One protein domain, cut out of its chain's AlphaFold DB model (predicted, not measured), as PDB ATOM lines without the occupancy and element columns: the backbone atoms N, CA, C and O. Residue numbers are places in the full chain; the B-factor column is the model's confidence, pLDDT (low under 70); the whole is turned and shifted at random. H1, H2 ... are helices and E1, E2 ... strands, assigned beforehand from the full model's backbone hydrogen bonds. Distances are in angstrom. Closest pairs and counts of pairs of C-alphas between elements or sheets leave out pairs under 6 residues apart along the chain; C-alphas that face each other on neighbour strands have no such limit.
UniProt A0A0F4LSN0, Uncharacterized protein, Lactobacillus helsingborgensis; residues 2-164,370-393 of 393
ATOM      1  N   ILE A   2      49.847  37.355  68.451       50.78
ATOM      2  CA  ILE A   2      49.095  37.481  67.188       50.78
ATOM      3  C   ILE A   2      49.632  36.404  66.248       50.78
ATOM      4  O   ILE A   2      50.824  36.415  65.944       50.78
ATOM      5  N   LYS A   3      48.791  35.449  65.839       84.69
ATOM      6  CA  LYS A   3      49.159  34.513  64.779       84.69
ATOM      7  C   LYS A   3      48.654  35.100  63.476       84.69
ATOM      8  O   LYS A   3      47.463  35.361  63.329       84.69
ATOM      9  N   GLU A   4      49.585  35.342  62.567       92.00
ATOM     10  CA  GLU A   4      49.318  35.991  61.295       92.00
ATOM     11  C   GLU A   4      49.769  35.128  60.119       92.00
ATOM     12  O   GLU A   4      50.717  34.339  60.218       92.00
ATOM     13  N   ILE A   5      49.073  35.295  58.998       94.62
ATOM     14  CA  ILE A   5      49.498  34.793  57.695       94.62
ATOM     15  C   ILE A   5      49.844  35.995  56.828       94.62
ATOM     16  O   ILE A   5      49.027  36.896  56.648       94.62
ATOM     17  N   GLU A   6      51.045  35.985  56.262       95.19
ATOM     18  CA  GLU A   6      51.453  36.957  55.256       95.19
ATOM     19  C   GLU A   6      51.262  36.369  53.853       95.19
ATOM     20  O   GLU A   6      51.725  35.265  53.557       95.19
ATOM     21  N   LEU A   7      50.578  37.106  52.985       95.69
ATOM     22  CA  LEU A   7      50.256  36.705  51.620       95.69
ATOM     23  C   LEU A   7      50.884  37.698  50.641       95.69
ATOM     24  O   LEU A   7      50.542  38.878  50.658       95.69
ATOM     25  N   ASN A   8      51.787  37.227  49.781       93.38
ATOM     26  CA  ASN A   8      52.460  38.075  48.795       93.38
ATOM     27  C   ASN A   8      51.685  38.111  47.468       93.38
ATOM     28  O   ASN A   8      51.438  37.073  46.860       93.38
ATOM     29  N   TYR A   9      51.360  39.318  47.013       91.62
ATOM     30  CA  TYR A   9      50.728  39.648  45.734       91.62
ATOM     31  C   TYR A   9      51.550  40.733  45.033       91.62
ATOM     32  O   TYR A   9      51.123  41.873  44.839       91.62
ATOM     33  N   ASN A  10      52.795  40.391  44.716       86.38
ATOM     34  CA  ASN A  10      53.728  41.275  44.020       86.38
ATOM     35  C   ASN A  10      53.754  41.023  42.503       86.38
ATOM     36  O   ASN A  10      54.624  41.556  41.824       86.38
ATOM     37  N   SER A  11      52.837  40.206  41.981       85.31
ATOM     38  CA  SER A  11      52.675  39.906  40.560       85.31
ATOM     39  C   SER A  11      51.196  39.670  40.225       85.31
ATOM     40  O   SER A  11      50.322  39.739  41.084       85.31
ATOM     41  N   THR A  12      50.914  39.335  38.972       83.62
ATOM     42  CA  THR A  12      49.566  39.128  38.425       83.62
ATOM     43  C   THR A  12      49.092  37.668  38.449       83.62
ATOM     44  O   THR A  12      48.308  37.236  37.597       83.62
ATOM     45  N   LYS A  13      49.609  36.862  39.382       91.12
ATOM     46  CA  LYS A  13      49.262  35.441  39.490       91.12
ATOM     47  C   LYS A  13      47.954  35.235  40.250       91.12
ATOM     48  O   LYS A  13      47.751  35.799  41.323       91.12
ATOM     49  N   VAL A  14      47.125  34.328  39.746       93.19
ATOM     50  CA  VAL A  14      45.897  33.894  40.414       93.19
ATOM     51  C   VAL A  14      46.244  33.151  41.705       93.19
ATOM     52  O   VAL A  14      47.083  32.242  41.687       93.19
ATOM     53  N   PHE A  15      45.597  33.525  42.813       95.69
ATOM     54  CA  PHE A  15      45.838  32.989  44.157       95.69
ATOM     55  C   PHE A  15      47.297  33.092  44.625       95.69
ATOM     56  O   PHE A  15      47.727  32.256  45.426       95.69
ATOM     57  N   GLN A  16      48.071  34.082  44.147       94.56
ATOM     58  CA  GLN A  16      49.519  34.176  44.404       94.56
ATOM     59  C   GLN A  16      49.875  33.967  45.879       94.56
ATOM     60  O   GLN A  16      50.658  33.075  46.219       94.56
ATOM     61  N   GLY A  17      49.243  34.751  46.753       94.75
ATOM     62  CA  GLY A  17      49.536  34.736  48.176       94.75
ATOM     63  C   GLY A  17      49.359  33.363  48.822       94.75
ATOM     64  O   GLY A  17      50.084  33.040  49.755       94.75
ATOM     65  N   PHE A  18      48.448  32.533  48.309       96.56
ATOM     66  CA  PHE A  18      48.192  31.191  48.831       96.56
ATOM     67  C   PHE A  18      49.055  30.116  48.168       96.56
ATOM     68  O   PHE A  18      49.532  29.214  48.853       96.56
ATOM     69  N   ARG A  19      49.275  30.196  46.849       94.69
ATOM     70  CA  ARG A  19      50.025  29.178  46.086       94.69
ATOM     71  C   ARG A  19      51.540  29.227  46.302       94.69
ATOM     72  O   ARG A  19      52.209  28.236  46.007       94.69
ATOM     73  N   GLU A  20      52.062  30.353  46.793       94.62
ATOM     74  CA  GLU A  20      53.488  30.560  47.093       94.62
ATOM     75  C   GLU A  20      53.802  30.524  48.601       94.62
ATOM     76  O   GLU A  20      54.969  30.475  48.990       94.62
ATOM     77  N   ASN A  21      52.788  30.520  49.479       95.44
ATOM     78  CA  ASN A  21      53.001  30.463  50.927       95.44
ATOM     79  C   ASN A  21      53.229  29.018  51.399       95.44
ATOM     80  O   ASN A  21      52.312  28.312  51.822       95.44
ATOM     81  N   GLU A  22      54.488  28.584  51.352       94.38
ATOM     82  CA  GLU A  22      54.894  27.219  51.706       94.38
ATOM     83  C   GLU A  22      54.551  26.829  53.151       94.38
ATOM     84  O   GLU A  22      54.265  25.660  53.413       94.38
ATOM     85  N   LYS A  23      54.535  27.784  54.093       93.50
ATOM     86  CA  LYS A  23      54.161  27.513  55.490       93.50
ATOM     87  C   LYS A  23      52.681  27.137  55.590       93.50
ATOM     88  O   LYS A  23      52.356  26.121  56.199       93.50
ATOM     89  N   PHE A  24      51.807  27.916  54.954       94.94
ATOM     90  CA  PHE A  24      50.369  27.648  54.911       94.94
ATOM     91  C   PHE A  24      50.055  26.361  54.135       94.94
ATOM     92  O   PHE A  24      49.297  25.515  54.606       94.94
ATOM     93  N   ILE A  25      50.711  26.153  52.988       95.56
ATOM     94  CA  ILE A  25      50.579  24.918  52.203       95.56
ATOM     95  C   ILE A  25      51.004  23.698  53.022       95.56
ATOM     96  O   ILE A  25      50.312  22.686  53.000       95.56
ATOM     97  N   SER A  26      52.115  23.779  53.758       94.00
ATOM     98  CA  SER A  26      52.618  22.656  54.558       94.00
ATOM     99  C   SER A  26      51.677  22.298  55.707       94.00
ATOM    100  O   SER A  26      51.475  21.113  55.966       94.00
ATOM    101  N   ALA A  27      51.056  23.295  56.349       93.19
ATOM    102  CA  ALA A  27      50.064  23.081  57.404       93.19
ATOM    103  C   ALA A  27      48.804  22.350  56.899       93.19
ATOM    104  O   ALA A  27      48.208  21.562  57.631       93.19
ATOM    105  N   HIS A  28      48.439  22.539  55.625       93.88
ATOM    106  CA  HIS A  28      47.257  21.927  55.002       93.88
ATOM    107  C   HIS A  28      47.602  21.132  53.739       93.88
ATOM    108  O   HIS A  28      46.881  21.177  52.737       93.88
ATOM    109  N   LYS A  29      48.709  20.380  53.780       92.56
ATOM    110  CA  LYS A  29      49.295  19.711  52.606       92.56
ATOM    111  C   LYS A  29      48.274  18.896  51.812       92.56
ATOM    112  O   LYS A  29      48.217  19.013  50.589       92.56
ATOM    113  N   ASN A  30      47.428  18.134  52.496       88.56
ATOM    114  CA  ASN A  30      46.417  17.275  51.872       88.56
ATOM    115  C   ASN A  30      45.386  18.052  51.030       88.56
ATOM    116  O   ASN A  30      44.861  17.523  50.057       88.56
ATOM    117  N   LEU A  31      45.128  19.320  51.363       91.94
ATOM    118  CA  LEU A  31      44.150  20.169  50.676       91.94
ATOM    119  C   LEU A  31      44.797  21.088  49.633       91.94
ATOM    120  O   LEU A  31      44.199  21.360  48.589       91.94
ATOM    121  N   LEU A  32      46.006  21.582  49.919       94.62
ATOM    122  CA  LEU A  32      46.624  22.685  49.177       94.62
ATOM    123  C   LEU A  32      47.757  22.260  48.235       94.62
ATOM    124  O   LEU A  32      48.207  23.075  47.430       94.62
ATOM    125  N   THR A  33      48.185  20.991  48.254       92.88
ATOM    126  CA  THR A  33      49.226  20.492  47.328       92.88
ATOM    127  C   THR A  33      48.855  20.749  45.864       92.88
ATOM    128  O   THR A  33      49.703  21.188  45.097       92.88
ATOM    129  N   ALA A  34      47.585  20.563  45.490       90.06
ATOM    130  CA  ALA A  34      47.091  20.800  44.130       90.06
ATOM    131  C   ALA A  34      47.200  22.267  43.666       90.06
ATOM    132  O   ALA A  34      47.348  22.523  42.471       90.06
ATOM    133  N   LEU A  35      47.135  23.223  44.598       93.19
ATOM    134  CA  LEU A  35      47.242  24.656  44.321       93.19
ATOM    135  C   LEU A  35      48.699  25.141  44.300       93.19
ATOM    136  O   LEU A  35      48.997  26.091  43.588       93.19
ATOM    137  N   SER A  36      49.597  24.514  45.063       93.94
ATOM    138  CA  SER A  36      50.987  24.951  45.275       93.94
ATOM    139  C   SER A  36      51.816  25.053  43.989       93.94
ATOM    140  O   SER A  36      51.861  24.115  43.196       93.94
ATOM    141  N   ASP A  37      52.585  26.132  43.828       92.12
ATOM    142  CA  ASP A  37      53.531  26.252  42.704       92.12
ATOM    143  C   ASP A  37      54.650  25.217  42.741       92.12
ATOM    144  O   ASP A  37      55.086  24.727  41.695       92.12
ATOM    145  N   LYS A  38      55.079  24.850  43.946       92.75
ATOM    146  CA  LYS A  38      56.151  23.885  44.159       92.75
ATOM    147  C   LYS A  38      55.660  22.444  44.073       92.75
ATOM    148  O   LYS A  38      56.338  21.599  43.493       92.75
ATOM    149  N   ASN A  39      54.485  22.164  44.637       91.88
ATOM    150  CA  ASN A  39      54.061  20.795  44.926       91.88
ATOM    151  C   ASN A  39      52.948  20.263  44.002       91.88
ATOM    152  O   ASN A  39      52.663  19.072  44.051       91.88
ATOM    153  N   TRP A  40      52.347  21.071  43.115       91.31
ATOM    154  CA  TRP A  40      51.221  20.599  42.285       91.31
ATOM    155  C   TRP A  40      51.542  19.367  41.426       91.31
ATOM    156  O   TRP A  40      50.670  18.530  41.212       91.31
ATOM    157  N   ARG A  41      52.792  19.213  40.964       88.88
ATOM    158  CA  ARG A  41      53.206  18.069  40.128       88.88
ATOM    159  C   ARG A  41      53.125  16.726  40.848       88.88
ATOM    160  O   ARG A  41      53.055  15.700  40.182       88.88
ATOM    161  N   SER A  42      53.161  16.722  42.180       87.75
ATOM    162  CA  SER A  42      52.999  15.510  42.988       87.75
ATOM    163  C   SER A  42      51.557  15.295  43.456       87.75
ATOM    164  O   SER A  42      51.278  14.300  44.124       87.75
ATOM    165  N   ALA A  43      50.622  16.186  43.101       88.31
ATOM    166  CA  ALA A  43      49.218  16.032  43.452       88.31
ATOM    167  C   ALA A  43      48.577  14.891  42.646       88.31
ATOM    168  O   ALA A  43      48.456  14.947  41.423       88.31
ATOM    169  N   LYS A  44      48.102  13.869  43.362       86.81
ATOM    170  CA  LYS A  44      47.590  12.610  42.799       86.81
ATOM    171  C   LYS A  44      46.426  12.775  41.815       86.81
ATOM    172  O   LYS A  44      46.319  11.994  40.877       86.81
ATOM    173  N   TYR A  45      45.564  13.772  42.029       86.50
ATOM    174  CA  TYR A  45      44.356  14.009  41.225       86.50
ATOM    175  C   TYR A  45      44.415  15.290  40.389       86.50
ATOM    176  O   TYR A  45      43.377  15.849  40.032       86.50
ATOM    177  N   MET A  46      45.624  15.761  40.079       85.25
ATOM    178  CA  MET A  46      45.831  16.907  39.201       85.25
ATOM    179  C   MET A  46      46.328  16.480  37.827       85.25
ATOM    180  O   MET A  46      47.148  15.574  37.683       85.25
ATOM    181  N   ASN A  47      45.843  17.179  36.802       81.31
ATOM    182  CA  ASN A  47      46.447  17.107  35.479       81.31
ATOM    183  C   ASN A  47      47.875  17.640  35.558       81.31
ATOM    184  O   ASN A  47      48.114  18.618  36.250       81.31
ATOM    185  N   THR A  48      48.786  17.034  34.805       81.62
ATOM    186  CA  THR A  48      50.172  17.471  34.602       81.62
ATOM    187  C   THR A  48      50.354  17.981  33.174       81.62
ATOM    188  O   THR A  48      49.465  17.837  32.327       81.62
ATOM    189  N   GLU A  49      51.525  18.533  32.860       80.25
ATOM    190  CA  GLU A  49      51.869  18.997  31.512       80.25
ATOM    191  C   GLU A  49      51.815  17.876  30.458       80.25
ATOM    192  O   GLU A  49      51.677  18.169  29.272       80.25
ATOM    193  N   LYS A  50      51.895  16.606  30.885       73.81
ATOM    194  CA  LYS A  50      51.843  15.426  30.009       73.81
ATOM    195  C   LYS A  50      50.419  14.990  29.652       73.81
ATOM    196  O   LYS A  50      50.229  14.277  28.672       73.81
ATOM    197  N   ASN A  51      49.416  15.399  30.430       74.00
ATOM    198  CA  ASN A  51      48.023  15.055  30.156       74.00
ATOM    199  C   ASN A  51      47.498  15.826  28.939       74.00
ATOM    200  O   ASN A  51      47.945  16.930  28.644       74.00
ATOM    201  N   ILE A  52      46.493  15.295  28.246       66.44
ATOM    202  CA  ILE A  52      45.966  15.925  27.018       66.44
ATOM    203  C   ILE A  52      44.725  16.752  27.300       66.44
ATOM    204  O   ILE A  52      44.585  17.850  26.767       66.44
ATOM    205  N   SER A  53      43.877  16.301  28.220       68.31
ATOM    206  CA  SER A  53      42.728  17.068  28.693       68.31
ATOM    207  C   SER A  53      43.161  18.272  29.533       68.31
ATOM    208  O   SER A  53      44.164  18.237  30.254       68.31
ATOM    209  N   SER A  54      42.410  19.360  29.412       70.06
ATOM    210  CA  SER A  54      42.476  20.501  30.328       70.06
ATOM    211  C   SER A  54      41.437  20.307  31.440       70.06
ATOM    212  O   SER A  54      40.419  19.652  31.197       70.06
ATOM    213  N   PRO A  55      41.669  20.832  32.654       80.25
ATOM    214  CA  PRO A  55      40.661  20.809  33.705       80.25
ATOM    215  C   PRO A  55      39.421  21.611  33.291       80.25
ATOM    216  O   PRO A  55      39.489  22.527  32.470       80.25
ATOM    217  N   THR A  56      38.281  21.273  33.887       81.75
ATOM    218  CA  THR A  56      37.059  22.077  33.780       81.75
ATOM    219  C   THR A  56      37.149  23.306  34.686       81.75
ATOM    220  O   THR A  56      37.921  23.302  35.646       81.75
ATOM    221  N   GLY A  57      36.317  24.326  34.430       79.69
ATOM    222  CA  GLY A  57      36.233  25.544  35.254       79.69
ATOM    223  C   GLY A  57      36.108  25.264  36.756       79.69
ATOM    224  O   GLY A  57      36.744  25.937  37.561       79.69
ATOM    225  N   LYS A  58      35.424  24.165  37.120       84.44
ATOM    226  CA  LYS A  58      35.240  23.684  38.502       84.44
ATOM    227  C   LYS A  58      36.532  23.521  39.307       84.44
ATOM    228  O   LYS A  58      36.469  23.462  40.528       84.44
ATOM    229  N   ILE A  59      37.701  23.431  38.669       89.12
ATOM    230  CA  ILE A  59      38.975  23.383  39.394       89.12
ATOM    231  C   ILE A  59      39.215  24.640  40.247       89.12
ATOM    232  O   ILE A  59      39.769  24.521  41.337       89.12
ATOM    233  N   ILE A  60      38.732  25.810  39.813       91.81
ATOM    234  CA  ILE A  60      38.822  27.052  40.591       91.81
ATOM    235  C   ILE A  60      38.013  26.946  41.878       91.81
ATOM    236  O   ILE A  60      38.523  27.269  42.947       91.81
ATOM    237  N   GLU A  61      36.783  26.434  41.790       90.94
ATOM    238  CA  GLU A  61      35.940  26.186  42.962       90.94
ATOM    239  C   GLU A  61      36.650  25.280  43.972       90.94
ATOM    240  O   GLU A  61      36.627  25.552  45.169       90.94
ATOM    241  N   ARG A  62      37.374  24.256  43.506       91.19
ATOM    242  CA  ARG A  62      38.153  23.377  44.392       91.19
ATOM    243  C   ARG A  62      39.255  24.124  45.120       91.19
ATOM    244  O   ARG A  62      39.384  23.957  46.330       91.19
ATOM    245  N   TYR A  63      40.036  24.936  44.407       95.12
ATOM    246  CA  TYR A  63      41.077  25.747  45.036       95.12
ATOM    247  C   TYR A  63      40.475  26.697  46.066       95.12
ATOM    248  O   TYR A  63      40.912  26.703  47.212       95.12
ATOM    249  N   PHE A  64      39.425  27.422  45.685       95.69
ATOM    250  CA  PHE A  64      38.735  28.372  46.549       95.69
ATOM    251  C   PHE A  64      38.224  27.702  47.832       95.69
ATOM    252  O   PHE A  64      38.538  28.141  48.938       95.69
ATOM    253  N   VAL A  65      37.491  26.592  47.699       95.25
ATOM    254  CA  VAL A  65      36.928  25.835  48.829       95.25
ATOM    255  C   VAL A  65      38.028  25.264  49.723       95.25
ATOM    256  O   VAL A  65      37.909  25.319  50.947       95.25
ATOM    257  N   ASN A  66      39.116  24.747  49.145       96.25
ATOM    258  CA  ASN A  66      40.226  24.197  49.922       96.25
ATOM    259  C   ASN A  66      40.993  25.287  50.683       96.25
ATOM    260  O   ASN A  66      41.330  25.072  51.849       96.25
ATOM    261  N   ILE A  67      41.241  26.449  50.066       97.56
ATOM    262  CA  ILE A  67      41.856  27.602  50.739       97.56
ATOM    263  C   ILE A  67      40.948  28.065  51.880       97.56
ATOM    264  O   ILE A  67      41.408  28.165  53.015       97.56
ATOM    265  N   PHE A  68      39.659  28.296  51.612       97.31
ATOM    266  CA  PHE A  68      38.726  28.788  52.625       97.31
ATOM    267  C   PHE A  68      38.595  27.810  53.800       97.31
ATOM    268  O   PHE A  68      38.730  28.210  54.952       97.31
ATOM    269  N   CYS A  69      38.445  26.511  53.523       96.50
ATOM    270  CA  CYS A  69      38.434  25.469  54.551       96.50
ATOM    271  C   CYS A  69      39.717  25.485  55.400       96.50
ATOM    272  O   CYS A  69      39.639  25.401  56.625       96.50
ATOM    273  N   SER A  70      40.882  25.655  54.770       96.44
ATOM    274  CA  SER A  70      42.171  25.749  55.466       96.44
ATOM    275  C   SER A  70      42.243  26.986  56.376       96.44
ATOM    276  O   SER A  70      42.654  26.873  57.528       96.44
ATOM    277  N   ILE A  71      41.747  28.144  55.923       97.25
ATOM    278  CA  ILE A  71      41.667  29.363  56.747       97.25
ATOM    279  C   ILE A  71      40.735  29.172  57.948       97.25
ATOM    280  O   ILE A  71      41.070  29.616  59.043       97.25
ATOM    281  N   LEU A  72      39.593  28.492  57.790       96.31
ATOM    282  CA  LEU A  72      38.689  28.208  58.914       96.31
ATOM    283  C   LEU A  72      39.365  27.339  59.988       96.31
ATOM    284  O   LEU A  72      39.165  27.567  61.184       96.31
ATOM    285  N   PHE A  73      40.196  26.375  59.584       94.62
ATOM    286  CA  PHE A  73      41.013  25.609  60.527       94.62
ATOM    287  C   PHE A  73      42.072  26.482  61.207       94.62
ATOM    288  O   PHE A  73      42.192  26.425  62.430       94.62
ATOM    289  N   GLU A  74      42.780  27.335  60.461       93.25
ATOM    290  CA  GLU A  74      43.758  28.255  61.056       93.25
ATOM    291  C   GLU A  74      43.112  29.242  62.042       93.25
ATOM    292  O   GLU A  74      43.647  29.501  63.119       93.25
ATOM    293  N   ASN A  75      41.934  29.775  61.717       93.19
ATOM    294  CA  ASN A  75      41.207  30.685  62.599       93.19
ATOM    295  C   ASN A  75      40.811  30.018  63.917       93.19
ATOM    296  O   ASN A  75      40.954  30.607  64.982       93.19
ATOM    297  N   SER A  76      40.299  28.793  63.829       88.19
ATOM    298  CA  SER A  76      39.617  28.138  64.943       88.19
ATOM    299  C   SER A  76      40.510  27.254  65.810       88.19
ATOM    300  O   SER A  76      40.184  27.032  66.971       88.19
ATOM    301  N   SER A  77      41.585  26.701  65.243       82.88
ATOM    302  CA  SER A  77      42.489  25.761  65.929       82.88
ATOM    303  C   SER A  77      43.851  26.377  66.225       82.88
ATOM    304  O   SER A  77      44.602  25.870  67.050       82.88
ATOM    305  N   ASN A  78      44.181  27.452  65.518       80.31
ATOM    306  CA  ASN A  78      45.493  28.069  65.528       80.31
ATOM    307  C   ASN A  78      45.423  29.548  65.931       80.31
ATOM    308  O   ASN A  78      46.452  30.209  65.903       80.31
ATOM    309  N   ASP A  79      44.256  30.064  66.323       86.06
ATOM    310  CA  ASP A  79      44.054  31.459  66.731       86.06
ATOM    311  C   ASP A  79      44.532  32.485  65.685       86.06
ATOM    312  O   ASP A  79      44.971  33.589  66.029       86.06
ATOM    313  N   LEU A  80      44.456  32.140  64.390       92.62
ATOM    314  CA  LEU A  80      44.697  33.099  63.312       92.62
ATOM    315  C   LEU A  80      43.686  34.235  63.431       92.62
ATOM    316  O   LEU A  80      42.485  34.048  63.230       92.62
ATOM    317  N   ASN A  81      44.190  35.430  63.706       92.81
ATOM    318  CA  ASN A  81      43.375  36.624  63.898       92.81
ATOM    319  C   ASN A  81      43.731  37.751  62.922       92.81
ATOM    320  O   ASN A  81      43.055  38.782  62.917       92.81
ATOM    321  N   LYS A  82      44.761  37.561  62.089       96.19
ATOM    322  CA  LYS A  82      45.226  38.566  61.136       96.19
ATOM    323  C   LYS A  82      45.775  37.956  59.846       96.19
ATOM    324  O   LYS A  82      46.581  37.030  59.883       96.19
ATOM    325  N   ILE A  83      45.387  38.512  58.702       97.50
ATOM    326  CA  ILE A  83      46.008  38.253  57.399       97.50
ATOM    327  C   ILE A  83      46.622  39.560  56.902       97.50
ATOM    328  O   ILE A  83      45.939  40.579  56.810       97.50
ATOM    329  N   ILE A  84      47.913  39.529  56.582       96.56
ATOM    330  CA  ILE A  84      48.634  40.658  55.993       96.56
ATOM    331  C   ILE A  84      48.804  40.392  54.503       96.56
ATOM    332  O   ILE A  84      49.487  39.451  54.103       96.56
ATOM    333  N   ILE A  85      48.223  41.251  53.679       96.50
ATOM    334  CA  ILE A  85      48.368  41.233  52.231       96.50
ATOM    335  C   ILE A  85      49.527  42.154  51.865       96.50
ATOM    336  O   ILE A  85      49.427  43.371  51.983       96.50
ATOM    337  N   LYS A  86      50.637  41.580  51.410       94.69
ATOM    338  CA  LYS A  86      51.777  42.316  50.858       94.69
ATOM    339  C   LYS A  86      51.569  42.470  49.359       94.69
ATOM    340  O   LYS A  86      51.805  41.523  48.613       94.69
ATOM    341  N   LYS A  87      51.100  43.631  48.920       92.12
ATOM    342  CA  LYS A  87      50.694  43.884  47.533       92.12
ATOM    343  C   LYS A  87      51.515  45.017  46.922       92.12
ATOM    344  O   LYS A  87      51.779  46.011  47.591       92.12
ATOM    345  N   ALA A  88      51.886  44.889  45.650       86.94
ATOM    346  CA  ALA A  88      52.473  46.018  44.935       86.94
ATOM    347  C   ALA A  88      51.422  47.050  44.533       86.94
ATOM    348  O   ALA A  88      50.285  46.694  44.217       86.94
ATOM    349  N   LYS A  89      51.805  48.328  44.513       84.19
ATOM    350  CA  LYS A  89      50.896  49.440  44.209       84.19
ATOM    351  C   LYS A  89      50.223  49.291  42.845       84.19
ATOM    352  O   LYS A  89      49.045  49.599  42.690       84.19
ATOM    353  N   GLU A  90      50.979  48.799  41.877       83.06
ATOM    354  CA  GLU A  90      50.587  48.586  40.488       83.06
ATOM    355  C   GLU A  90      49.705  47.349  40.263       83.06
ATOM    356  O   GLU A  90      49.133  47.207  39.184       83.06
ATOM    357  N   TYR A  91      49.559  46.464  41.256       82.00
ATOM    358  CA  TYR A  91      48.801  45.221  41.109       82.00
ATOM    359  C   TYR A  91      47.531  45.223  41.955       82.00
ATOM    360  O   TYR A  91      47.527  45.577  43.132       82.00
ATOM    361  N   SER A  92      46.410  44.796  41.378       84.69
ATOM    362  CA  SER A  92      45.222  44.403  42.138       84.69
ATOM    363  C   SER A  92      45.328  42.942  42.561       84.69
ATOM    364  O   SER A  92      45.986  42.143  41.896       84.69
ATOM    365  N   LEU A  93      44.642  42.578  43.646       90.62
ATOM    366  CA  LEU A  93      44.361  41.169  43.904       90.62
ATOM    367  C   LEU A  93      43.589  40.598  42.713       90.62
ATOM    368  O   LEU A  93      42.745  41.291  42.138       90.62
ATOM    369  N   ASP A  94      43.866  39.346  42.354       91.94
ATOM    370  CA  ASP A  94      42.994  38.646  41.419       91.94
ATOM    371  C   ASP A  94      41.589  38.507  42.026       91.94
ATOM    372  O   ASP A  94      41.428  38.432  43.248       91.94
ATOM    373  N   ASP A  95      40.571  38.492  41.165       91.19
ATOM    374  CA  ASP A  95      39.164  38.523  41.579       91.19
ATOM    375  C   ASP A  95      38.809  37.367  42.533       91.19
ATOM    376  O   ASP A  95      38.076  37.565  43.506       91.19
ATOM    377  N   TYR A  96      39.406  36.186  42.344       94.06
ATOM    378  CA  TYR A  96      39.166  35.052  43.231       94.06
ATOM    379  C   TYR A  96      39.790  35.247  44.614       94.06
ATOM    380  O   TYR A  96      39.126  34.985  45.617       94.06
ATOM    381  N   SER A  97      41.036  35.723  44.694       95.38
ATOM    382  CA  SER A  97      41.678  36.052  45.975       95.38
ATOM    383  C   SER A  97      40.938  37.161  46.713       95.38
ATOM    384  O   SER A  97      40.699  37.036  47.913       95.38
ATOM    385  N   TYR A  98      40.531  38.216  46.003       94.44
ATOM    386  CA  TYR A  98      39.747  39.311  46.573       94.44
ATOM    387  C   TYR A  98      38.446  38.797  47.202       94.44
ATOM    388  O   TYR A  98      38.164  39.060  48.371       94.44
ATOM    389  N   ARG A  99      37.676  37.999  46.455       94.56
ATOM    390  CA  ARG A  99      36.435  37.378  46.943       94.56
ATOM    391  C   ARG A  99      36.664  36.454  48.119       94.56
ATOM    392  O   ARG A  99      35.899  36.476  49.076       94.56
ATOM    393  N   LEU A 100      37.710  35.639  48.061       96.38
ATOM    394  CA  LEU A 100      38.030  34.727  49.145       96.38
ATOM    395  C   LEU A 100      38.323  35.491  50.439       96.38
ATOM    396  O   LEU A 100      37.804  35.132  51.490       96.38
ATOM    397  N   LEU A 101      39.099  36.569  50.362       96.44
ATOM    398  CA  LEU A 101      39.452  37.390  51.517       96.44
ATOM    399  C   LEU A 101      38.241  38.168  52.051       96.44
ATOM    400  O   LEU A 101      37.994  38.153  53.254       96.44
ATOM    401  N   LYS A 102      37.400  38.711  51.167       95.00
ATOM    402  CA  LYS A 102      36.122  39.322  51.556       95.00
ATOM    403  C   LYS A 102      35.193  38.321  52.248       95.00
ATOM    404  O   LYS A 102      34.537  38.653  53.231       95.00
ATOM    405  N   LEU A 103      35.136  37.080  51.761       95.50
ATOM    406  CA  LEU A 103      34.372  36.014  52.406       95.50
ATOM    407  C   LEU A 103      34.926  35.691  53.799       95.50
ATOM    408  O   LEU A 103      34.149  35.481  54.730       95.50
ATOM    409  N   VAL A 104      36.250  35.682  53.962       96.44
ATOM    410  CA  VAL A 104      36.901  35.505  55.268       96.44
ATOM    411  C   VAL A 104      36.497  36.623  56.234       96.44
ATOM    412  O   VAL A 104      36.096  36.309  57.352       96.44
ATOM    413  N   GLU A 105      36.502  37.892  55.818       94.94
ATOM    414  CA  GLU A 105      36.042  39.016  56.660       94.94
ATOM    415  C   GLU A 105      34.563  38.902  57.042       94.94
ATOM    416  O   GLU A 105      34.184  39.186  58.175       94.94
ATOM    417  N   LEU A 106      33.711  38.452  56.116       94.56
ATOM    418  CA  LEU A 106      32.270  38.310  56.353       94.56
ATOM    419  C   LEU A 106      31.905  37.151  57.289       94.56
ATOM    420  O   LEU A 106      30.790  37.106  57.811       94.56
ATOM    421  N   THR A 107      32.796  36.173  57.449       95.00
ATOM    422  CA  THR A 107      32.489  34.912  58.143       95.00
ATOM    423  C   THR A 107      33.373  34.653  59.356       95.00
ATOM    424  O   THR A 107      33.091  33.742  60.137       95.00
ATOM    425  N   THR A 108      34.422  35.445  59.563       94.75
ATOM    426  CA  THR A 108      35.386  35.273  60.655       94.75
ATOM    427  C   THR A 108      35.713  36.612  61.312       94.75
ATOM    428  O   THR A 108      35.343  37.669  60.817       94.75
ATOM    429  N   ASN A 109      36.443  36.574  62.429       92.12
ATOM    430  CA  ASN A 109      36.967  37.779  63.084       92.12
ATOM    431  C   ASN A 109      38.402  38.119  62.635       92.12
ATOM    432  O   ASN A 109      39.100  38.863  63.326       92.12
ATOM    433  N   ILE A 110      38.884  37.525  61.537       95.81
ATOM    434  CA  ILE A 110      40.228  37.789  61.020       95.81
ATOM    435  C   ILE A 110      40.280  39.217  60.492       95.81
ATOM    436  O   ILE A 110      39.509  39.588  59.612       95.81
ATOM    437  N   LYS A 111      41.231  40.005  60.995       95.31
ATOM    438  CA  LYS A 111      41.535  41.324  60.438       95.31
ATOM    439  C   LYS A 111      42.381  41.171  59.183       95.31
ATOM    440  O   LYS A 111      43.407  40.493  59.219       95.31
ATOM    441  N   ILE A 112      41.980  41.827  58.103       96.44
ATOM    442  CA  ILE A 112      42.761  41.882  56.871       96.44
ATOM    443  C   ILE A 112      43.407  43.260  56.768       96.44
ATOM    444  O   ILE A 112      42.740  44.282  56.887       96.44
ATOM    445  N   GLU A 113      44.725  43.285  56.590       95.31
ATOM    446  CA  GLU A 113      45.492  44.517  56.412       95.31
ATOM    447  C   GLU A 113      46.317  44.445  55.133       95.31
ATOM    448  O   GLU A 113      46.976  43.439  54.868       95.31
ATOM    449  N   GLU A 114      46.333  45.532  54.369       94.19
ATOM    450  CA  GLU A 114      47.187  45.669  53.193       94.19
ATOM    451  C   GLU A 114      48.470  46.430  53.539       94.19
ATOM    452  O   GLU A 114      48.456  47.433  54.254       94.19
ATOM    453  N   LYS A 115      49.596  45.946  53.016       93.94
ATOM    454  CA  LYS A 115      50.902  46.601  53.067       93.94
ATOM    455  C   LYS A 115      51.464  46.697  51.660       93.94
ATOM    456  O   LYS A 115      51.556  45.692  50.954       93.94
ATOM    457  N   GLU A 116      51.870  47.902  51.286       91.69
ATOM    458  CA  GLU A 116      52.517  48.147  50.003       91.69
ATOM    459  C   GLU A 116      53.927  47.537  49.988       91.69
ATOM    460  O   GLU A 116      54.690  47.672  50.948       91.69
ATOM    461  N   VAL A 117      54.266  46.842  48.905       90.88
ATOM    462  CA  VAL A 117      55.604  46.292  48.638       90.88
ATOM    463  C   VAL A 117      56.022  46.588  47.200       90.88
ATOM    464  O   VAL A 117      55.203  46.985  46.379       90.88
ATOM    465  N   CYS A 118      57.291  46.373  46.858       86.12
ATOM    466  CA  CYS A 118      57.726  46.476  45.468       86.12
ATOM    467  C   CYS A 118      57.144  45.332  44.628       86.12
ATOM    468  O   CYS A 118      57.200  44.163  45.031       86.12
ATOM    469  N   GLY A 119      56.620  45.662  43.449       81.62
ATOM    470  CA  GLY A 119      56.229  44.667  42.464       81.62
ATOM    471  C   GLY A 119      57.432  43.961  41.862       81.62
ATOM    472  O   GLY A 119      58.549  44.480  41.824       81.62
ATOM    473  N   VAL A 120      57.190  42.747  41.383       83.75
ATOM    474  CA  VAL A 120      58.109  42.052  40.487       83.75
ATOM    475  C   VAL A 120      57.563  42.112  39.071       83.75
ATOM    476  O   VAL A 120      56.354  42.208  38.845       83.75
ATOM    477  N   GLN A 121      58.468  42.064  38.098       78.94
ATOM    478  CA  GLN A 121      58.088  42.043  36.695       78.94
ATOM    479  C   GLN A 121      57.209  40.820  36.405       78.94
ATOM    480  O   GLN A 121      57.523  39.703  36.822       78.94
ATOM    481  N   ALA A 122      56.111  41.033  35.676       77.88
ATOM    482  CA  ALA A 122      55.244  39.941  35.260       77.88
ATOM    483  C   ALA A 122      56.024  38.926  34.416       77.88
ATOM    484  O   ALA A 122      56.788  39.287  33.514       77.88
ATOM    485  N   ASN A 123      55.796  37.644  34.703       82.00
ATOM    486  CA  ASN A 123      56.444  36.554  33.991       82.00
ATOM    487  C   ASN A 123      56.166  36.641  32.488       82.00
ATOM    488  O   ASN A 123      55.088  37.044  32.046       82.00
ATOM    489  N   ILE A 124      57.147  36.207  31.708       88.00
ATOM    490  CA  ILE A 124      57.039  36.134  30.260       88.00
ATOM    491  C   ILE A 124      56.322  34.831  29.875       88.00
ATOM    492  O   ILE A 124      56.741  33.744  30.278       88.00
ATOM    493  N   LEU A 125      55.260  34.912  29.069       88.88
ATOM    494  CA  LEU A 125      54.532  33.743  28.579       88.88
ATOM    495  C   LEU A 125      55.392  32.955  27.585       88.88
ATOM    496  O   LEU A 125      55.646  33.408  26.473       88.88
ATOM    497  N   THR A 126      55.765  31.735  27.968       89.25
ATOM    498  CA  THR A 126      56.411  30.738  27.098       89.25
ATOM    499  C   THR A 126      55.454  29.572  26.821       89.25
ATOM    500  O   THR A 126      54.501  29.373  27.582       89.25
ATOM    501  N   PRO A 127      55.705  28.716  25.810       85.50
ATOM    502  CA  PRO A 127      54.893  27.515  25.586       85.50
ATOM    503  C   PRO A 127      54.806  26.584  26.808       85.50
ATOM    504  O   PRO A 127      53.770  25.968  27.053       85.50
ATOM    505  N   SER A 128      55.879  26.487  27.601       87.44
ATOM    506  CA  SER A 128      55.905  25.675  28.826       87.44
ATOM    507  C   SER A 128      55.023  26.267  29.932       87.44
ATOM    508  O   SER A 128      54.239  25.555  30.567       87.44
ATOM    509  N   ILE A 129      55.094  27.590  30.117       89.00
ATOM    510  CA  ILE A 129      54.268  28.319  31.087       89.00
ATOM    511  C   ILE A 129      52.794  28.255  30.685       89.00
ATOM    512  O   ILE A 129      51.956  27.931  31.521       89.00
ATOM    513  N   MET A 130      52.483  28.448  29.398       88.19
ATOM    514  CA  MET A 130      51.129  28.294  28.866       88.19
ATOM    515  C   MET A 130      50.566  26.901  29.175       88.19
ATOM    516  O   MET A 130      49.456  26.789  29.692       88.19
ATOM    517  N   ARG A 131      51.331  25.831  28.899       86.81
ATOM    518  CA  ARG A 131      50.914  24.456  29.221       86.81
ATOM    519  C   ARG A 131      50.617  24.304  30.709       86.81
ATOM    520  O   ARG A 131      49.572  23.770  31.060       86.81
ATOM    521  N   THR A 132      51.490  24.813  31.570       89.56
ATOM    522  CA  THR A 132      51.297  24.757  33.026       89.56
ATOM    523  C   THR A 132      50.017  25.484  33.456       89.56
ATOM    524  O   THR A 132      49.189  24.898  34.152       89.56
ATOM    525  N   ALA A 133      49.817  26.723  32.997       90.62
ATOM    526  CA  ALA A 133      48.641  27.535  33.311       90.62
ATOM    527  C   ALA A 133      47.339  26.842  32.875       90.62
ATOM    528  O   ALA A 133      46.433  26.638  33.686       90.62
ATOM    529  N   VAL A 134      47.288  26.366  31.625       89.38
ATOM    530  CA  VAL A 134      46.127  25.654  31.071       89.38
ATOM    531  C   VAL A 134      45.831  24.369  31.850       89.38
ATOM    532  O   VAL A 134      44.668  24.087  32.123       89.38
ATOM    533  N   LYS A 135      46.848  23.590  32.250       89.25
ATOM    534  CA  LYS A 135      46.647  22.329  32.994       89.25
ATOM    535  C   LYS A 135      46.220  22.520  34.438       89.25
ATOM    536  O   LYS A 135      45.512  21.665  34.967       89.25
ATOM    537  N   ARG A 136      46.605  23.636  35.049       90.69
ATOM    538  CA  ARG A 136      46.174  24.004  36.401       90.69
ATOM    539  C   ARG A 136      44.835  24.737  36.410       90.69
ATOM    540  O   ARG A 136      44.210  24.802  37.462       90.69
ATOM    541  N   GLY A 137      44.396  25.265  35.265       91.06
ATOM    542  CA  GLY A 137      43.245  26.165  35.177       91.06
ATOM    543  C   GLY A 137      43.511  27.533  35.811       91.06
ATOM    544  O   GLY A 137      42.570  28.265  36.076       91.06
ATOM    545  N   LEU A 138      44.778  27.870  36.077       92.38
ATOM    546  CA  LEU A 138      45.201  29.128  36.691       92.38
ATOM    547  C   LEU A 138      45.735  30.042  35.591       92.38
ATOM    548  O   LEU A 138      46.902  29.949  35.204       92.38
ATOM    549  N   TYR A 139      44.849  30.871  35.044       90.69
ATOM    550  CA  TYR A 139      45.179  31.786  33.957       90.69
ATOM    551  C   TYR A 139      45.752  33.104  34.496       90.69
ATOM    552  O   TYR A 139      45.060  34.121  34.513       90.69
ATOM    553  N   ASP A 140      47.014  33.061  34.931       91.06
ATOM    554  CA  ASP A 140      47.804  34.228  35.356       91.06
ATOM    555  C   ASP A 140      47.935  35.265  34.214       91.06
ATOM    556  O   ASP A 140      47.868  34.905  33.030       91.06
ATOM    557  N   GLU A 141      48.161  36.544  34.537       87.88
ATOM    558  CA  GLU A 141      48.549  37.526  33.511       87.88
ATOM    559  C   GLU A 141      50.056  37.474  33.257       87.88
ATOM    560  O   GLU A 141      50.857  37.314  34.183       87.88
ATOM    561  N   PHE A 142      50.442  37.642  31.996       87.44
ATOM    562  CA  PHE A 142      51.822  37.534  31.543       87.44
ATOM    563  C   PHE A 142      52.182  38.677  30.598       87.44
ATOM    564  O   PHE A 142      51.321  39.210  29.897       87.44
ATOM    565  N   THR A 143      53.474  38.992  30.508       83.50
ATOM    566  CA  THR A 143      54.008  39.688  29.331       83.50
ATOM    567  C   THR A 143      54.177  38.684  28.191       83.50
ATOM    568  O   THR A 143      54.526  37.523  28.413       83.50
ATOM    569  N   TYR A 144      53.892  39.084  26.954       76.38
ATOM    570  CA  TYR A 144      53.779  38.139  25.840       76.38
ATOM    571  C   TYR A 144      55.040  38.125  24.968       76.38
ATOM    572  O   TYR A 144      55.506  39.173  24.531       76.38
ATOM    573  N   GLN A 145      55.579  36.931  24.678       69.25
ATOM    574  CA  GLN A 145      56.725  36.770  23.763       69.25
ATOM    575  C   GLN A 145      56.345  36.933  22.296       69.25
ATOM    576  O   GLN A 145      57.154  37.379  21.489       69.25
ATOM    577  N   SER A 146      55.142  36.494  21.928       80.50
ATOM    578  CA  SER A 146      54.664  36.553  20.553       80.50
ATOM    579  C   SER A 146      53.142  36.624  20.502       80.50
ATOM    580  O   SER A 146      52.442  35.994  21.300       80.50
ATOM    581  N   TYR A 147      52.638  37.357  19.512       83.44
ATOM    582  CA  TYR A 147      51.206  37.499  19.251       83.44
ATOM    583  C   TYR A 147      50.463  36.155  19.067       83.44
ATOM    584  O   TYR A 147      49.380  35.994  19.634       83.44
ATOM    585  N   PRO A 148      51.005  35.142  18.351       85.56
ATOM    586  CA  PRO A 148      50.318  33.857  18.196       85.56
ATOM    587  C   PRO A 148      50.123  33.116  19.526       85.56
ATOM    588  O   PRO A 148      49.069  32.517  19.754       85.56
ATOM    589  N   LEU A 149      51.128  33.162  20.409       84.19
ATOM    590  CA  LEU A 149      51.078  32.501  21.712       84.19
ATOM    591  C   LEU A 149      50.102  33.208  22.666       84.19
ATOM    592  O   LEU A 149      49.348  32.550  23.382       84.19
ATOM    593  N   GLU A 150      50.083  34.539  22.637       87.38
ATOM    594  CA  GLU A 150      49.104  35.350  23.363       87.38
ATOM    595  C   GLU A 150      47.671  35.013  22.948       87.38
ATOM    596  O   GLU A 150      46.826  34.732  23.802       87.38
ATOM    597  N   TYR A 151      47.399  34.995  21.640       86.69
ATOM    598  CA  TYR A 151      46.061  34.724  21.125       86.69
ATOM    599  C   TYR A 151      45.547  33.358  21.586       86.69
ATOM    600  O   TYR A 151      44.442  33.256  22.123       86.69
ATOM    601  N   ILE A 152      46.355  32.303  21.420       86.31
ATOM    602  CA  ILE A 152      45.922  30.951  21.781       86.31
ATOM    603  C   ILE A 152      45.732  30.802  23.296       86.31
ATOM    604  O   ILE A 152      44.808  30.120  23.737       86.31
ATOM    605  N   TYR A 153      46.547  31.480  24.109       88.56
ATOM    606  CA  TYR A 153      46.371  31.509  25.558       88.56
ATOM    607  C   TYR A 153      45.058  32.189  25.966       88.56
ATOM    608  O   TYR A 153      44.294  31.617  26.748       88.56
ATOM    609  N   ARG A 154      44.741  33.351  25.380       87.88
ATOM    610  CA  ARG A 154      43.466  34.057  25.610       87.88
ATOM    611  C   ARG A 154      42.257  33.239  25.159       87.88
ATOM    612  O   ARG A 154      41.252  33.204  25.866       87.88
ATOM    613  N   TYR A 155      42.376  32.524  24.042       86.44
ATOM    614  CA  TYR A 155      41.352  31.588  23.583       86.44
ATOM    615  C   TYR A 155      41.070  30.496  24.627       86.44
ATOM    616  O   TYR A 155      39.919  30.298  25.018       86.44
ATOM    617  N   PHE A 156      42.107  29.825  25.141       86.88
ATOM    618  CA  PHE A 156      41.929  28.803  26.179       86.88
ATOM    619  C   PHE A 156      41.359  29.372  27.482       86.88
ATOM    620  O   PHE A 156      40.467  28.748  28.060       86.88
ATOM    621  N   LYS A 157      41.811  30.565  27.901       88.38
ATOM    622  CA  LYS A 157      41.253  31.289  29.055       88.38
ATOM    623  C   LYS A 157      39.753  31.493  28.884       88.38
ATOM    624  O   LYS A 157      38.976  31.156  29.766       88.38
ATOM    625  N   SER A 158      39.334  31.971  27.720       85.81
ATOM    626  CA  SER A 158      37.930  32.243  27.440       85.81
ATOM    627  C   SER A 158      37.054  30.992  27.417       85.81
ATOM    628  O   SER A 158      36.025  30.973  28.090       85.81
ATOM    629  N   ILE A 159      37.481  29.910  26.749       82.88
ATOM    630  CA  ILE A 159      36.739  28.636  26.788       82.88
ATOM    631  C   ILE A 159      36.586  28.144  28.225       82.88
ATOM    632  O   ILE A 159      35.522  27.652  28.606       82.88
ATOM    633  N   PHE A 160      37.662  28.232  29.010       84.81
ATOM    634  CA  PHE A 160      37.664  27.801  30.401       84.81
ATOM    635  C   PHE A 160      36.666  28.602  31.243       84.81
ATOM    636  O   PHE A 160      35.948  28.015  32.050       84.81
ATOM    637  N   LEU A 161      36.568  29.908  30.988       79.81
ATOM    638  CA  LEU A 161      35.610  30.828  31.603       79.81
ATOM    639  C   LEU A 161      34.221  30.810  30.945       79.81
ATOM    640  O   LEU A 161      33.395  31.666  31.229       79.81
ATOM    641  N   THR A 162      33.933  29.825  30.089       72.56
ATOM    642  CA  THR A 162      32.646  29.643  29.387       72.56
ATOM    643  C   THR A 162      32.247  30.765  28.423       72.56
ATOM    644  O   THR A 162      31.120  30.786  27.929       72.56
ATOM    645  N   ASN A 163      33.183  31.639  28.067       69.25
ATOM    646  CA  ASN A 163      32.974  32.676  27.069       69.25
ATOM    647  C   ASN A 163      32.982  32.067  25.653       69.25
ATOM    648  O   ASN A 163      33.772  31.176  25.320       69.25
ATOM    649  N   ASN A 164      32.061  32.528  24.804       68.19
ATOM    650  CA  ASN A 164      31.927  32.034  23.436       68.19
ATOM    651  C   ASN A 164      32.932  32.727  22.510       68.19
ATOM    652  O   ASN A 164      32.899  33.941  22.348       68.19
ATOM    653  N   GLY A 370      33.414  27.422  66.541       92.69
ATOM    654  CA  GLY A 370      33.901  28.592  65.806       92.69
ATOM    655  C   GLY A 370      33.707  28.422  64.302       92.69
ATOM    656  O   GLY A 370      33.066  29.258  63.668       92.69
ATOM    657  N   ILE A 371      34.146  27.282  63.758       96.12
ATOM    658  CA  ILE A 371      33.916  26.929  62.349       96.12
ATOM    659  C   ILE A 371      32.412  26.858  62.048       96.12
ATOM    660  O   ILE A 371      31.961  27.424  61.055       96.12
ATOM    661  N   GLY A 372      31.617  26.211  62.909       96.19
ATOM    662  CA  GLY A 372      30.162  26.118  62.738       96.19
ATOM    663  C   GLY A 372      29.473  27.489  62.658       96.19
ATOM    664  O   GLY A 372      28.583  27.696  61.826       96.19
ATOM    665  N   LYS A 373      29.931  28.467  63.454       95.06
ATOM    666  CA  LYS A 373      29.465  29.859  63.376       95.06
ATOM    667  C   LYS A 373      29.857  30.510  62.047       95.06
ATOM    668  O   LYS A 373      29.002  31.118  61.409       95.06
ATOM    669  N   SER A 374      31.105  30.355  61.605       96.19
ATOM    670  CA  SER A 374      31.564  30.887  60.315       96.19
ATOM    671  C   SER A 374      30.789  30.310  59.129       96.19
ATOM    672  O   SER A 374      30.403  31.047  58.226       96.19
ATOM    673  N   LEU A 375      30.485  29.011  59.155       96.62
ATOM    674  CA  LEU A 375      29.660  28.362  58.134       96.62
ATOM    675  C   LEU A 375      28.204  28.840  58.174       96.62
ATOM    676  O   LEU A 375      27.597  29.041  57.127       96.62
ATOM    677  N   SER A 376      27.646  29.090  59.361       95.38
ATOM    678  CA  SER A 376      26.318  29.712  59.476       95.38
ATOM    679  C   SER A 376      26.296  31.106  58.844       95.38
ATOM    680  O   SER A 376      25.376  31.419  58.092       95.38
ATOM    681  N   LEU A 377      27.332  31.919  59.090       95.12
ATOM    682  CA  LEU A 377      27.476  33.251  58.493       95.12
ATOM    683  C   LEU A 377      27.633  33.189  56.972       95.12
ATOM    684  O   LEU A 377      27.011  33.989  56.276       95.12
ATOM    685  N   LEU A 378      28.392  32.219  56.445       94.56
ATOM    686  CA  LEU A 378      28.469  31.959  55.003       94.56
ATOM    687  C   LEU A 378      27.058  31.794  54.419       94.56
ATOM    688  O   LEU A 378      26.690  32.499  53.486       94.56
ATOM    689  N   TYR A 379      26.239  30.941  55.038       93.06
ATOM    690  CA  TYR A 379      24.863  30.670  54.613       93.06
ATOM    691  C   TYR A 379      23.873  31.817  54.887       93.06
ATOM    692  O   TYR A 379      22.753  31.801  54.377       93.06
ATOM    693  N   SER A 380      24.215  32.813  55.698       90.38
ATOM    694  CA  SER A 380      23.386  34.017  55.849       90.38
ATOM    695  C   SER A 380      23.760  35.101  54.840       90.38
ATOM    696  O   SER A 380      22.883  35.807  54.353       90.38
ATOM    697  N   ASN A 381      25.046  35.206  54.497       88.25
ATOM    698  CA  ASN A 381      25.582  36.306  53.696       88.25
ATOM    699  C   ASN A 381      25.712  35.974  52.203       88.25
ATOM    700  O   ASN A 381      25.699  36.884  51.375       88.25
ATOM    701  N   ILE A 382      25.850  34.693  51.844       88.88
ATOM    702  CA  ILE A 382      26.114  34.248  50.472       88.88
ATOM    703  C   ILE A 382      25.029  33.257  50.041       88.88
ATOM    704  O   ILE A 382      24.917  32.184  50.629       88.88
ATOM    705  N   PRO A 383      24.193  33.595  49.041       80.44
ATOM    706  CA  PRO A 383      23.086  32.737  48.610       80.44
ATOM    707  C   PRO A 383      23.513  31.585  47.686       80.44
ATOM    708  O   PRO A 383      22.751  30.634  47.510       80.44
ATOM    709  N   ASN A 384      24.691  31.685  47.065       87.25
ATOM    710  CA  ASN A 384      25.255  30.648  46.206       87.25
ATOM    711  C   ASN A 384      26.778  30.829  46.088       87.25
ATOM    712  O   ASN A 384      27.231  31.795  45.467       87.25
ATOM    713  N   ILE A 385      27.567  29.918  46.666       86.00
ATOM    714  CA  ILE A 385      29.033  30.019  46.666       86.00
ATOM    715  C   ILE A 385      29.638  29.828  45.275       86.00
ATOM    716  O   ILE A 385      30.582  30.532  44.921       86.00
ATOM    717  N   SER A 386      29.094  28.919  44.461       82.38
ATOM    718  CA  SER A 386      29.593  28.683  43.105       82.38
ATOM    719  C   SER A 386      29.393  29.940  42.267       82.38
ATOM    720  O   SER A 386      30.330  30.434  41.649       82.38
ATOM    721  N   GLU A 387      28.200  30.533  42.312       85.31
ATOM    722  CA  GLU A 387      27.975  31.827  41.674       85.31
ATOM    723  C   GLU A 387      28.858  32.917  42.274       85.31
ATOM    724  O   GLU A 387      29.397  33.710  41.523       85.31
ATOM    725  N   TYR A 388      29.059  32.973  43.591       87.50
ATOM    726  CA  TYR A 388      29.951  33.965  44.193       87.50
ATOM    727  C   TYR A 388      31.371  33.892  43.616       87.50
ATOM    728  O   TYR A 388      31.951  34.939  43.327       87.50
ATOM    729  N   ILE A 389      31.887  32.679  43.390       84.75
ATOM    730  CA  ILE A 389      33.211  32.424  42.808       84.75
ATOM    731  C   ILE A 389      33.281  32.852  41.334       84.75
ATOM    732  O   ILE A 389      34.311  33.374  40.920       84.75
ATOM    733  N   TYR A 390      32.215  32.654  40.550       76.06
ATOM    734  CA  TYR A 390      32.218  32.930  39.101       76.06
ATOM    735  C   TYR A 390      31.506  34.237  38.680       76.06
ATOM    736  O   TYR A 390      31.585  34.628  37.518       76.06
ATOM    737  N   ARG A 391      30.791  34.934  39.576       63.91
ATOM    738  CA  ARG A 391      30.033  36.165  39.268       63.91
ATOM    739  C   ARG A 391      30.990  37.325  39.017       63.91
ATOM    740  O   ARG A 391      31.499  37.873  39.981       63.91
ATOM    741  N   GLY A 392      31.135  37.794  37.784       51.91
ATOM    742  CA  GLY A 392      31.988  38.950  37.450       51.91
ATOM    743  C   GLY A 392      33.244  38.597  36.657       51.91
ATOM    744  O   GLY A 392      34.162  39.412  36.603       51.91
ATOM    745  N   MET A 393      33.269  37.401  36.063       47.31
ATOM    746  CA  MET A 393      34.246  36.997  35.052       47.31
ATOM    747  C   MET A 393      33.782  37.311  33.638       47.31
ATOM    748  O   MET A 393      32.554  37.230  33.403       47.31
TER     749      MET A 393
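This is residues 2 to 164 and 370 to 393 of the 393 residues of an uncharacterized protein of Lactobacillus helsingborgensis (UniProt A0A0F4LSN0). A small parallel sheet, E1, E2 and E3, has two helices, H4 and H5, roughly side by side and grazing it, and H8 packs on these two helices on their side away from the sheet. At one end of the long axis H6 and H7 lie side by side as a second, smaller group, while the short helices H2 and H3 follow one another past H4. The printed part has 187 residues with nine named helices and three strands, in the order E1 H1 H2 H3 H4 E2 H5 E3 H6 H7 H8 H9, and its class is mixed. It is compact, with a radius of gyration of the C-alphas of 16.7 A, and spans 50 by 34 by 32 A.

E1, residues 3 to 9, begins at C-alpha 3 (49.159, 34.513, 64.779) and is 19.8 A long. H1, residues 16 to 19, H2, residues 22 to 27, and H3, residues 29 to 32, are short. H4, residues 58 to 77, is 28.4 A long. E2, residues 80 to 88, measures 23.8 A, H5, residues 95 to 107, 18.2 A, and E3, residues 111 to 117, 19.0 A. H6 holds residues 127 to 136, and H7, residues 147 to 160, is 20.0 A long. H8, residues 370 to 381, measures 16.6 A, and H9, residues 385 to 390, ends at C-alpha 390 (32.218, 32.930, 39.101).

E1 and E2 are parallel at 21 degrees, with N 7 and O 84 within hydrogen-bond range at 2.8 A. E2 and E3 are parallel at 26 degrees, with N 85 and O 113 at 2.8 A. E2, H5 and E3 form a strand-helix-strand unit, two parallel neighbour strands with a helix between, and its crossover is right-handed; E1, H1 to H4 and E2 form another. H1 stands at the sheet's level, only just, at a height of 3.9 A. H2, H4 and H5 only graze the sheet. H4 is the hub, touching four helices. It touches H5, C-alphas 64 and 100 being closest at 6.9 A, at a shallow tilt of 34.9 degrees, only just short of steep. It also touches H3 (C-alphas 31 and 66, 5.7 A), H8 (76 and 370, 5.8 A) and, only just, with 3 pairs of C-alphas within 8 A, H9 (61 and 389, 6.8 A). H6 and H7 touch, closest at C-alphas 130 and 153, 6.6 A, at a shallow tilt of 6 degrees. Every O i to N i+4 pair is within hydrogen-bond range in H2 and H4 to H9; H1 and H3 are too short for such a pair.

The C-alphas farthest apart are those of Pro 148 and Gly 370, 50.6 A. Residues 165 to 369 are not printed, and C-alphas 164 and 370 are 42.6 A apart across this cut. The link from H3 to H4, 25 residues, is long. Mean pLDDT of the printed part is 88.4; residues 2, 52 to 53, 145, 163 to 164 and 391 to 393 are under 70.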